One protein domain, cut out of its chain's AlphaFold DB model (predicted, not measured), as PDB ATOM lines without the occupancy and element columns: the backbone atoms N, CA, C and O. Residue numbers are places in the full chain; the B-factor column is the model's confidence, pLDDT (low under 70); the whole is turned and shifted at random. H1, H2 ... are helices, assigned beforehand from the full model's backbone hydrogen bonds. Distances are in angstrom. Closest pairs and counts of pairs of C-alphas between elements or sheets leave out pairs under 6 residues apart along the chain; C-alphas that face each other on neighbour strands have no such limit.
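Overview. This is residues 2 to 64 of the 99 residues of the protein "Hypothetical protein" of Emiliania huxleyi (UniProt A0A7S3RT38). H2, the longest helix, joins H3 and H4 in a loose cluster of three short helices; from it the chain reaches through short H1 to a V-shaped arm, residues 2 to 20, whose residues 2 to 7 stick out. The printed part has 63 residues, with H1, H2, H3 and H4 in that order and no named strand. The class is all helix, though named elements hold 27 residues; the whole is loose, radius of gyration of the C-alphas 13.5 A, spans 43 by 29 by 17 A.

Along the chain. Find C-alpha 28 at (74.403, -66.256, 63.613), where H2, residues 28 to 36, begins its 12.1 A. H1 is residues 21 to 24, 5.0 A; H3 is residues 46 to 52, 10.1 A; H4, residues 58 to 64, runs 11.7 A to C-alpha 64 at (73.278, -55.998, 50.402).

Arrangement. H2 and H3 only just touch, with 3 pairs of C-alphas within 8 A, closest Gln 30 and Leu 49 at 7.0 A, a steep tilt of 61 degrees, opposite ways. H3 and H4 only just touch, also with 3 pairs, closest C-alphas Val 46 and Asp 58 at 6.3 A, about perpendicular at 90 degrees. H1 is apart from H2, H3 and H4, and H2 from H4. Every O i to N i+4 pair is within hydrogen-bond range in H2, 2 of 3 in H3 and 0 of 3 in H4, where 4 of 4 O i to N i+3 pairs are; H1 is too short for any O i to N i+4 pair.

Size, cuts and confidence. Look to the C-alphas of Ala 2 and Cys 39, the two farthest apart, at 43.6 A. The printed part has no cut and no long link. Residues 2 to 16 and 18 to 28 have pLDDT under 70.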
ATOM      1  N   ALA A   2      99.319 -63.438  83.939       35.03
ATOM      2  CA  ALA A   2      98.297 -62.425  83.684       35.03
ATOM      3  C   ALA A   2      97.743 -62.621  82.268       35.03
ATOM      4  O   ALA A   2      98.521 -62.761  81.321       35.03
ATOM      5  N   GLY A   3      96.413 -62.675  82.153       37.28
ATOM      6  CA  GLY A   3      95.699 -62.757  80.886       37.28
ATOM      7  C   GLY A   3      96.159 -61.633  79.968       37.28
ATOM      8  O   GLY A   3      96.009 -60.453  80.279       37.28
ATOM      9  N   ARG A   4      96.788 -62.011  78.858       34.53
ATOM     10  CA  ARG A   4      97.223 -61.073  77.834       34.53
ATOM     11  C   ARG A   4      95.958 -60.571  77.144       34.53
ATOM     12  O   ARG A   4      95.355 -61.304  76.368       34.53
ATOM     13  N   ALA A   5      95.548 -59.348  77.470       36.84
ATOM     14  CA  ALA A   5      94.547 -58.627  76.703       36.84
ATOM     15  C   ALA A   5      95.019 -58.589  75.242       36.84
ATOM     16  O   ALA A   5      96.066 -58.014  74.932       36.84
ATOM     17  N   VAL A   6      94.288 -59.271  74.361       44.84
ATOM     18  CA  VAL A   6      94.441 -59.095  72.920       44.84
ATOM     19  C   VAL A   6      93.914 -57.696  72.639       44.84
ATOM     20  O   VAL A   6      92.718 -57.445  72.728       44.84
ATOM     21  N   GLN A   7      94.823 -56.753  72.399       37.34
ATOM     22  CA  GLN A   7      94.447 -55.452  71.856       37.34
ATOM     23  C   GLN A   7      93.706 -55.692  70.532       37.34
ATOM     24  O   GLN A   7      94.155 -56.558  69.771       37.34
ATOM     25  N   PRO A   8      92.607 -54.971  70.239       42.62
ATOM     26  CA  PRO A   8      91.915 -55.109  68.968       42.62
ATOM     27  C   PRO A   8      92.891 -54.674  67.878       42.62
ATOM     28  O   PRO A   8      93.214 -53.500  67.717       42.62
ATOM     29  N   ALA A   9      93.464 -55.659  67.194       43.66
ATOM     30  CA  ALA A   9      94.380 -55.420  66.106       43.66
ATOM     31  C   ALA A   9      93.542 -54.979  64.908       43.66
ATOM     32  O   ALA A   9      93.091 -55.811  64.126       43.66
ATOM     33  N   GLU A  10      93.340 -53.671  64.764       44.56
ATOM     34  CA  GLU A  10      92.803 -53.054  63.553       44.56
ATOM     35  C   GLU A  10      93.816 -53.238  62.407       44.56
ATOM     36  O   GLU A  10      94.554 -52.335  62.016       44.56
ATOM     37  N   ARG A  11      93.932 -54.463  61.884       45.97
ATOM     38  CA  ARG A  11      94.752 -54.753  60.705       45.97
ATOM     39  C   ARG A  11      93.930 -54.428  59.468       45.97
ATOM     40  O   ARG A  11      93.039 -55.179  59.092       45.97
ATOM     41  N   SER A  12      94.241 -53.315  58.813       41.31
ATOM     42  CA  SER A  12      93.619 -52.963  57.536       41.31
ATOM     43  C   SER A  12      94.270 -53.731  56.381       41.31
ATOM     44  O   SER A  12      95.436 -53.517  56.055       41.31
ATOM     45  N   CYS A  13      93.505 -54.604  55.724       39.16
ATOM     46  CA  CYS A  13      93.849 -55.146  54.408       39.16
ATOM     47  C   CYS A  13      92.946 -54.474  53.363       39.16
ATOM     48  O   CYS A  13      91.739 -54.718  53.343       39.16
ATOM     49  N   LYS A  14      93.530 -53.648  52.481       55.28
ATOM     50  CA  LYS A  14      92.824 -52.897  51.417       55.28
ATOM     51  C   LYS A  14      91.718 -51.958  51.933       55.28
ATOM     52  O   LYS A  14      90.618 -51.955  51.388       55.28
ATOM     53  N   GLY A  15      91.984 -51.196  52.996       61.16
ATOM     54  CA  GLY A  15      91.050 -50.179  53.503       61.16
ATOM     55  C   GLY A  15      89.788 -50.733  54.171       61.16
ATOM     56  O   GLY A  15      88.903 -49.965  54.524       61.16
ATOM     57  N   ARG A  16      89.695 -52.054  54.367       68.06
ATOM     58  CA  ARG A  16      88.579 -52.683  55.079       68.06
ATOM     59  C   ARG A  16      88.858 -52.762  56.571       68.06
ATOM     60  O   ARG A  16      89.999 -52.993  56.977       68.06
ATOM     61  N   ARG A  17      87.795 -52.629  57.366       74.00
ATOM     62  CA  ARG A  17      87.782 -53.021  58.778       74.00
ATOM     63  C   ARG A  17      87.789 -54.547  58.841       74.00
ATOM     64  O   ARG A  17      86.967 -55.191  58.194       74.00
ATOM     65  N   VAL A  18      88.759 -55.120  59.550       62.94
ATOM     66  CA  VAL A  18      88.964 -56.573  59.631       62.94
ATOM     67  C   VAL A  18      88.946 -56.979  61.099       62.94
ATOM     68  O   VAL A  18      89.797 -56.535  61.864       62.94
ATOM     69  N   ALA A  19      87.979 -57.813  61.477       64.88
ATOM     70  CA  ALA A  19      87.971 -58.536  62.747       64.88
ATOM     71  C   ALA A  19      88.607 -59.923  62.561       64.88
ATOM     72  O   ALA A  19      88.815 -60.374  61.427       64.88
ATOM     73  N   ALA A  20      88.913 -60.627  63.654       67.75
ATOM     74  CA  ALA A  20      89.340 -62.016  63.530       67.75
ATOM     75  C   ALA A  20      88.228 -62.845  62.854       67.75
ATOM     76  O   ALA A  20      87.039 -62.607  63.071       67.75
ATOM     77  N   VAL A  21      88.592 -63.844  62.039       59.00
ATOM     78  CA  VAL A  21      87.600 -64.691  61.339       59.00
ATOM     79  C   VAL A  21      86.594 -65.293  62.320       59.00
ATOM     80  O   VAL A  21      85.403 -65.272  62.042       59.00
ATOM     81  N   HIS A  22      87.054 -65.751  63.485       55.75
ATOM     82  CA  HIS A  22      86.190 -66.325  64.519       55.75
ATOM     83  C   HIS A  22      85.194 -65.301  65.088       55.75
ATOM     84  O   HIS A  22      84.045 -65.649  65.321       55.75
ATOM     85  N   GLU A  23      85.597 -64.036  65.228       55.25
ATOM     86  CA  GLU A  23      84.723 -62.942  65.677       55.25
ATOM     87  C   GLU A  23      83.715 -62.536  64.587       55.25
ATOM     88  O   GLU A  23      82.584 -62.158  64.874       55.25
ATOM     89  N   THR A  24      84.097 -62.675  63.314       56.91
ATOM     90  CA  THR A  24      83.220 -62.397  62.163       56.91
ATOM     91  C   THR A  24      82.216 -63.534  61.925       56.91
ATOM     92  O   THR A  24      81.106 -63.299  61.455       56.91
ATOM     93  N   GLN A  25      82.582 -64.778  62.270       56.78
ATOM     94  CA  GLN A  25      81.721 -65.963  62.167       56.78
ATOM     95  C   GLN A  25      80.636 -66.048  63.256       56.78
ATOM     96  O   GLN A  25      79.816 -66.961  63.218       56.78
ATOM     97  N   HIS A  26      80.502 -65.037  64.122       52.44
ATOM     98  CA  HIS A  26      79.261 -64.766  64.864       52.44
ATOM     99  C   HIS A  26      78.092 -64.309  63.963       52.44
ATOM    100  O   HIS A  26      77.109 -63.776  64.469       52.44
ATOM    101  N   GLY A  27      78.152 -64.561  62.646       54.12
ATOM    102  CA  GLY A  27      77.092 -64.326  61.654       54.12
ATOM    103  C   GLY A  27      75.701 -64.855  62.045       54.12
ATOM    104  O   GLY A  27      74.691 -64.408  61.508       54.12
ATOM    105  N   ALA A  28      75.642 -65.786  63.002       61.16
ATOM    106  CA  ALA A  28      74.403 -66.256  63.613       61.16
ATOM    107  C   ALA A  28      73.631 -65.146  64.351       61.16
ATOM    108  O   ALA A  28      72.411 -65.212  64.422       61.16
ATOM    109  N   HIS A  29      74.303 -64.117  64.878       76.81
ATOM    110  CA  HIS A  29      73.662 -63.104  65.720       76.81
ATOM    111  C   HIS A  29      72.875 -62.064  64.909       76.81
ATOM    112  O   HIS A  29      71.840 -61.594  65.366       76.81
ATOM    113  N   GLN A  30      73.320 -61.712  63.695       84.81
ATOM    114  CA  GLN A  30      72.571 -60.800  62.819       84.81
ATOM    115  C   GLN A  30      71.307 -61.476  62.288       84.81
ATOM    116  O   GLN A  30      70.248 -60.858  62.252       84.81
ATOM    117  N   VAL A  31      71.419 -62.750  61.893       86.75
ATOM    118  CA  VAL A  31      70.271 -63.547  61.442       86.75
ATOM    119  C   VAL A  31      69.280 -63.732  62.589       86.75
ATOM    120  O   VAL A  31      68.105 -63.447  62.406       86.75
ATOM    121  N   GLN A  32      69.758 -64.084  63.786       88.12
ATOM    122  CA  GLN A  32      68.928 -64.165  64.990       88.12
ATOM    123  C   GLN A  32      68.222 -62.836  65.299       88.12
ATOM    124  O   GLN A  32      67.021 -62.829  65.533       88.12
ATOM    125  N   LEU A  33      68.928 -61.701  65.240       89.06
ATOM    126  CA  LEU A  33      68.327 -60.383  65.473       89.06
ATOM    127  C   LEU A  33      67.259 -60.032  64.422       89.06
ATOM    128  O   LEU A  33      66.236 -59.435  64.754       89.06
ATOM    129  N   ALA A  34      67.485 -60.399  63.159       90.75
ATOM    130  CA  ALA A  34      66.504 -60.218  62.093       90.75
ATOM    131  C   ALA A  34      65.252 -61.082  62.330       90.75
ATOM    132  O   ALA A  34      64.133 -60.583  62.206       90.75
ATOM    133  N   GLU A  35      65.437 -62.339  62.745       91.19
ATOM    134  CA  GLU A  35      64.357 -63.267  63.104       91.19
ATOM    135  C   GLU A  35      63.548 -62.775  64.315       91.19
ATOM    136  O   GLU A  35      62.320 -62.716  64.246       91.19
ATOM    137  N   GLU A  36      64.213 -62.345  65.394       91.50
ATOM    138  CA  GLU A  36      63.575 -61.776  66.593       91.50
ATOM    139  C   GLU A  36      62.718 -60.548  66.267       91.50
ATOM    140  O   GLU A  36      61.664 -60.332  66.868       91.50
ATOM    141  N   ARG A  37      63.147 -59.757  65.280       89.69
ATOM    142  CA  ARG A  37      62.415 -58.585  64.785       89.69
ATOM    143  C   ARG A  37      61.429 -58.901  63.669       89.69
ATOM    144  O   ARG A  37      60.715 -57.999  63.236       89.69
ATOM    145  N   SER A  38      61.372 -60.155  63.220       92.19
ATOM    146  CA  SER A  38      60.533 -60.601  62.103       92.19
ATOM    147  C   SER A  38      60.723 -59.742  60.844       92.19
ATOM    148  O   SER A  38      59.753 -59.365  60.188       92.19
ATOM    149  N   CYS A  39      61.976 -59.422  60.524       91.75
ATOM    150  CA  CYS A  39      62.363 -58.616  59.366       91.75
ATOM    151  C   CYS A  39      63.439 -59.328  58.539       91.75
ATOM    152  O   CYS A  39      64.087 -60.272  58.999       91.75
ATOM    153  N   ALA A  40      63.635 -58.890  57.300       89.12
ATOM    154  CA  ALA A  40      64.735 -59.372  56.486       89.12
ATOM    155  C   ALA A  40      66.071 -58.823  57.006       89.12
ATOM    156  O   ALA A  40      66.170 -57.714  57.525       89.12
ATOM    157  N   LEU A  41      67.147 -59.578  56.787       87.81
ATOM    158  CA  LEU A  41      68.498 -59.179  57.187       87.81
ATOM    159  C   LEU A  41      68.934 -57.835  56.565       87.81
ATOM    160  O   LEU A  41      69.702 -57.088  57.165       87.81
ATOM    161  N   THR A  42      68.410 -57.519  55.378       89.44
ATOM    162  CA  THR A  42      68.643 -56.265  54.647       89.44
ATOM    163  C   THR A  42      67.898 -55.064  55.234       89.44
ATOM    164  O   THR A  42      68.191 -53.934  54.858       89.44
ATOM    165  N   GLU A  43      66.924 -55.291  56.119       88.81
ATOM    166  CA  GLU A  43      66.106 -54.250  56.758       88.81
ATOM    167  C   GLU A  43      66.666 -53.809  58.120       88.81
ATOM    168  O   GLU A  43      66.187 -52.834  58.698       88.81
ATOM    169  N   LEU A  44      67.696 -54.492  58.632       89.31
ATOM    170  CA  LEU A  44      68.385 -54.085  59.855       89.31
ATOM    171  C   LEU A  44      69.110 -52.750  59.654       89.31
ATOM    172  O   LEU A  44      69.838 -52.549  58.679       89.31
ATOM    173  N   SER A  45      68.960 -51.843  60.620       90.50
ATOM    174  CA  SER A  45      69.656 -50.558  60.589       90.50
ATOM    175  C   SER A  45      71.133 -50.699  60.982       90.50
ATOM    176  O   SER A  45      71.547 -51.663  61.630       90.50
ATOM    177  N   VAL A  46      71.946 -49.690  60.650       89.56
ATOM    178  CA  VAL A  46      73.354 -49.631  61.085       89.56
ATOM    179  C   VAL A  46      73.458 -49.659  62.613       89.56
ATOM    180  O   VAL A  46      74.341 -50.327  63.141       89.56
ATOM    181  N   ALA A  47      72.530 -49.012  63.325       89.19
ATOM    182  CA  ALA A  47      72.485 -49.024  64.787       89.19
ATOM    183  C   ALA A  47      72.239 -50.437  65.347       89.19
ATOM    184  O   ALA A  47      72.852 -50.833  66.338       89.19
ATOM    185  N   ASP A  48      71.390 -51.222  64.682       88.56
ATOM    186  CA  ASP A  48      71.114 -52.606  65.077       88.56
ATOM    187  C   ASP A  48      72.352 -53.480  64.916       88.56
ATOM    188  O   ASP A  48      72.721 -54.227  65.819       88.56
ATOM    189  N   LEU A  49      73.053 -53.327  63.797       88.12
ATOM    190  CA  LEU A  49      74.304 -54.033  63.549       88.12
ATOM    191  C   LEU A  49      75.409 -53.574  64.515       88.12
ATOM    192  O   LEU A  49      76.151 -54.402  65.039       88.12
ATOM    193  N   GLN A  50      75.476 -52.281  64.839       89.19
ATOM    194  CA  GLN A  50      76.415 -51.733  65.824       89.19
ATOM    195  C   GLN A  50      76.189 -52.269  67.239       89.19
ATOM    196  O   GLN A  50      77.160 -52.411  67.983       89.19
ATOM    197  N   SER A  51      74.948 -52.621  67.598       88.00
ATOM    198  CA  SER A  51      74.660 -53.288  68.876       88.00
ATOM    199  C   SER A  51      75.348 -54.655  68.999       88.00
ATOM    200  O   SER A  51      75.670 -55.082  70.106       88.00
ATOM    201  N   LEU A  52      75.638 -55.307  67.866       86.12
ATOM    202  CA  LEU A  52      76.359 -56.578  67.800       86.12
ATOM    203  C   LEU A  52      77.877 -56.381  67.751       86.12
ATOM    204  O   LEU A  52      78.613 -57.146  68.375       86.12
ATOM    205  N   HIS A  53      78.365 -55.391  66.994       85.44
ATOM    206  CA  HIS A  53      79.796 -55.096  66.923       85.44
ATOM    207  C   HIS A  53      80.098 -53.635  66.528       85.44
ATOM    208  O   HIS A  53      79.603 -53.161  65.504       85.44
ATOM    209  N   PRO A  54      81.012 -52.928  67.223       85.06
ATOM    210  CA  PRO A  54      81.304 -51.513  66.950       85.06
ATOM    211  C   PRO A  54      81.985 -51.254  65.594       85.06
ATOM    212  O   PRO A  54      82.057 -50.115  65.143       85.06
ATOM    213  N   LEU A  55      82.495 -52.295  64.925       85.81
ATOM    214  CA  LEU A  55      83.091 -52.161  63.587       85.81
ATOM    215  C   LEU A  55      82.058 -52.018  62.461       85.81
ATOM    216  O   LEU A  55      82.470 -51.754  61.335       85.81
ATOM    217  N   PHE A  56      80.757 -52.178  62.721       86.88
ATOM    218  CA  PHE A  56      79.735 -51.880  61.719       86.88
ATOM    219  C   PHE A  56      79.613 -50.364  61.509       86.88
ATOM    220  O   PHE A  56      79.555 -49.578  62.453       86.88
ATOM    221  N   GLY A  57      79.601 -49.936  60.249       87.00
ATOM    222  CA  GLY A  57      79.301 -48.556  59.858       87.00
ATOM    223  C   GLY A  57      78.438 -48.537  58.603       87.00
ATOM    224  O   GLY A  57      77.965 -49.584  58.174       87.00
ATOM    225  N   ASP A  58      78.259 -47.363  58.008       87.31
ATOM    226  CA  ASP A  58      77.316 -47.166  56.894       87.31
ATOM    227  C   ASP A  58      77.653 -47.983  55.633       87.31
ATOM    228  O   ASP A  58      76.770 -48.341  54.856       87.31
ATOM    229  N   ASP A  59      78.925 -48.348  55.452       86.06
ATOM    230  CA  ASP A  59      79.402 -49.235  54.382       86.06
ATOM    231  C   ASP A  59      78.785 -50.646  54.423       86.06
ATOM    232  O   ASP A  59      78.786 -51.336  53.403       86.06
ATOM    233  N   VAL A  60      78.231 -51.079  55.563       85.00
ATOM    234  CA  VAL A  60      77.578 -52.388  55.689       85.00
ATOM    235  C   VAL A  60      76.344 -52.492  54.799       85.00
ATOM    236  O   VAL A  60      76.040 -53.570  54.296       85.00
ATOM    237  N   LEU A  61      75.668 -51.374  54.527       84.12
ATOM    238  CA  LEU A  61      74.487 -51.357  53.668       84.12
ATOM    239  C   LEU A  61      74.839 -51.713  52.215       84.12
ATOM    240  O   LEU A  61      74.039 -52.334  51.522       84.12
ATOM    241  N   ALA A  62      76.066 -51.410  51.775       84.94
ATOM    242  CA  ALA A  62      76.562 -51.765  50.445       84.94
ATOM    243  C   ALA A  62      76.870 -53.270  50.289       84.94
ATOM    244  O   ALA A  62      77.128 -53.749  49.182       84.94
ATOM    245  N   VAL A  63      76.855 -54.045  51.381       86.00
ATOM    246  CA  VAL A  63      76.993 -55.511  51.322       86.00
ATOM    247  C   VAL A  63      75.748 -56.151  50.708       86.00
ATOM    248  O   VAL A  63      75.879 -57.168  50.024       86.00
ATOM    249  N   TRP A  64      74.578 -55.530  50.894       87.62
ATOM    250  CA  TRP A  64      73.278 -55.998  50.402       87.62
ATOM    251  C   TRP A  64      73.034 -55.730  48.911       87.62
ATOM    252  O   TRP A  64      71.973 -56.059  48.391       87.62
TER     253      TRP A  64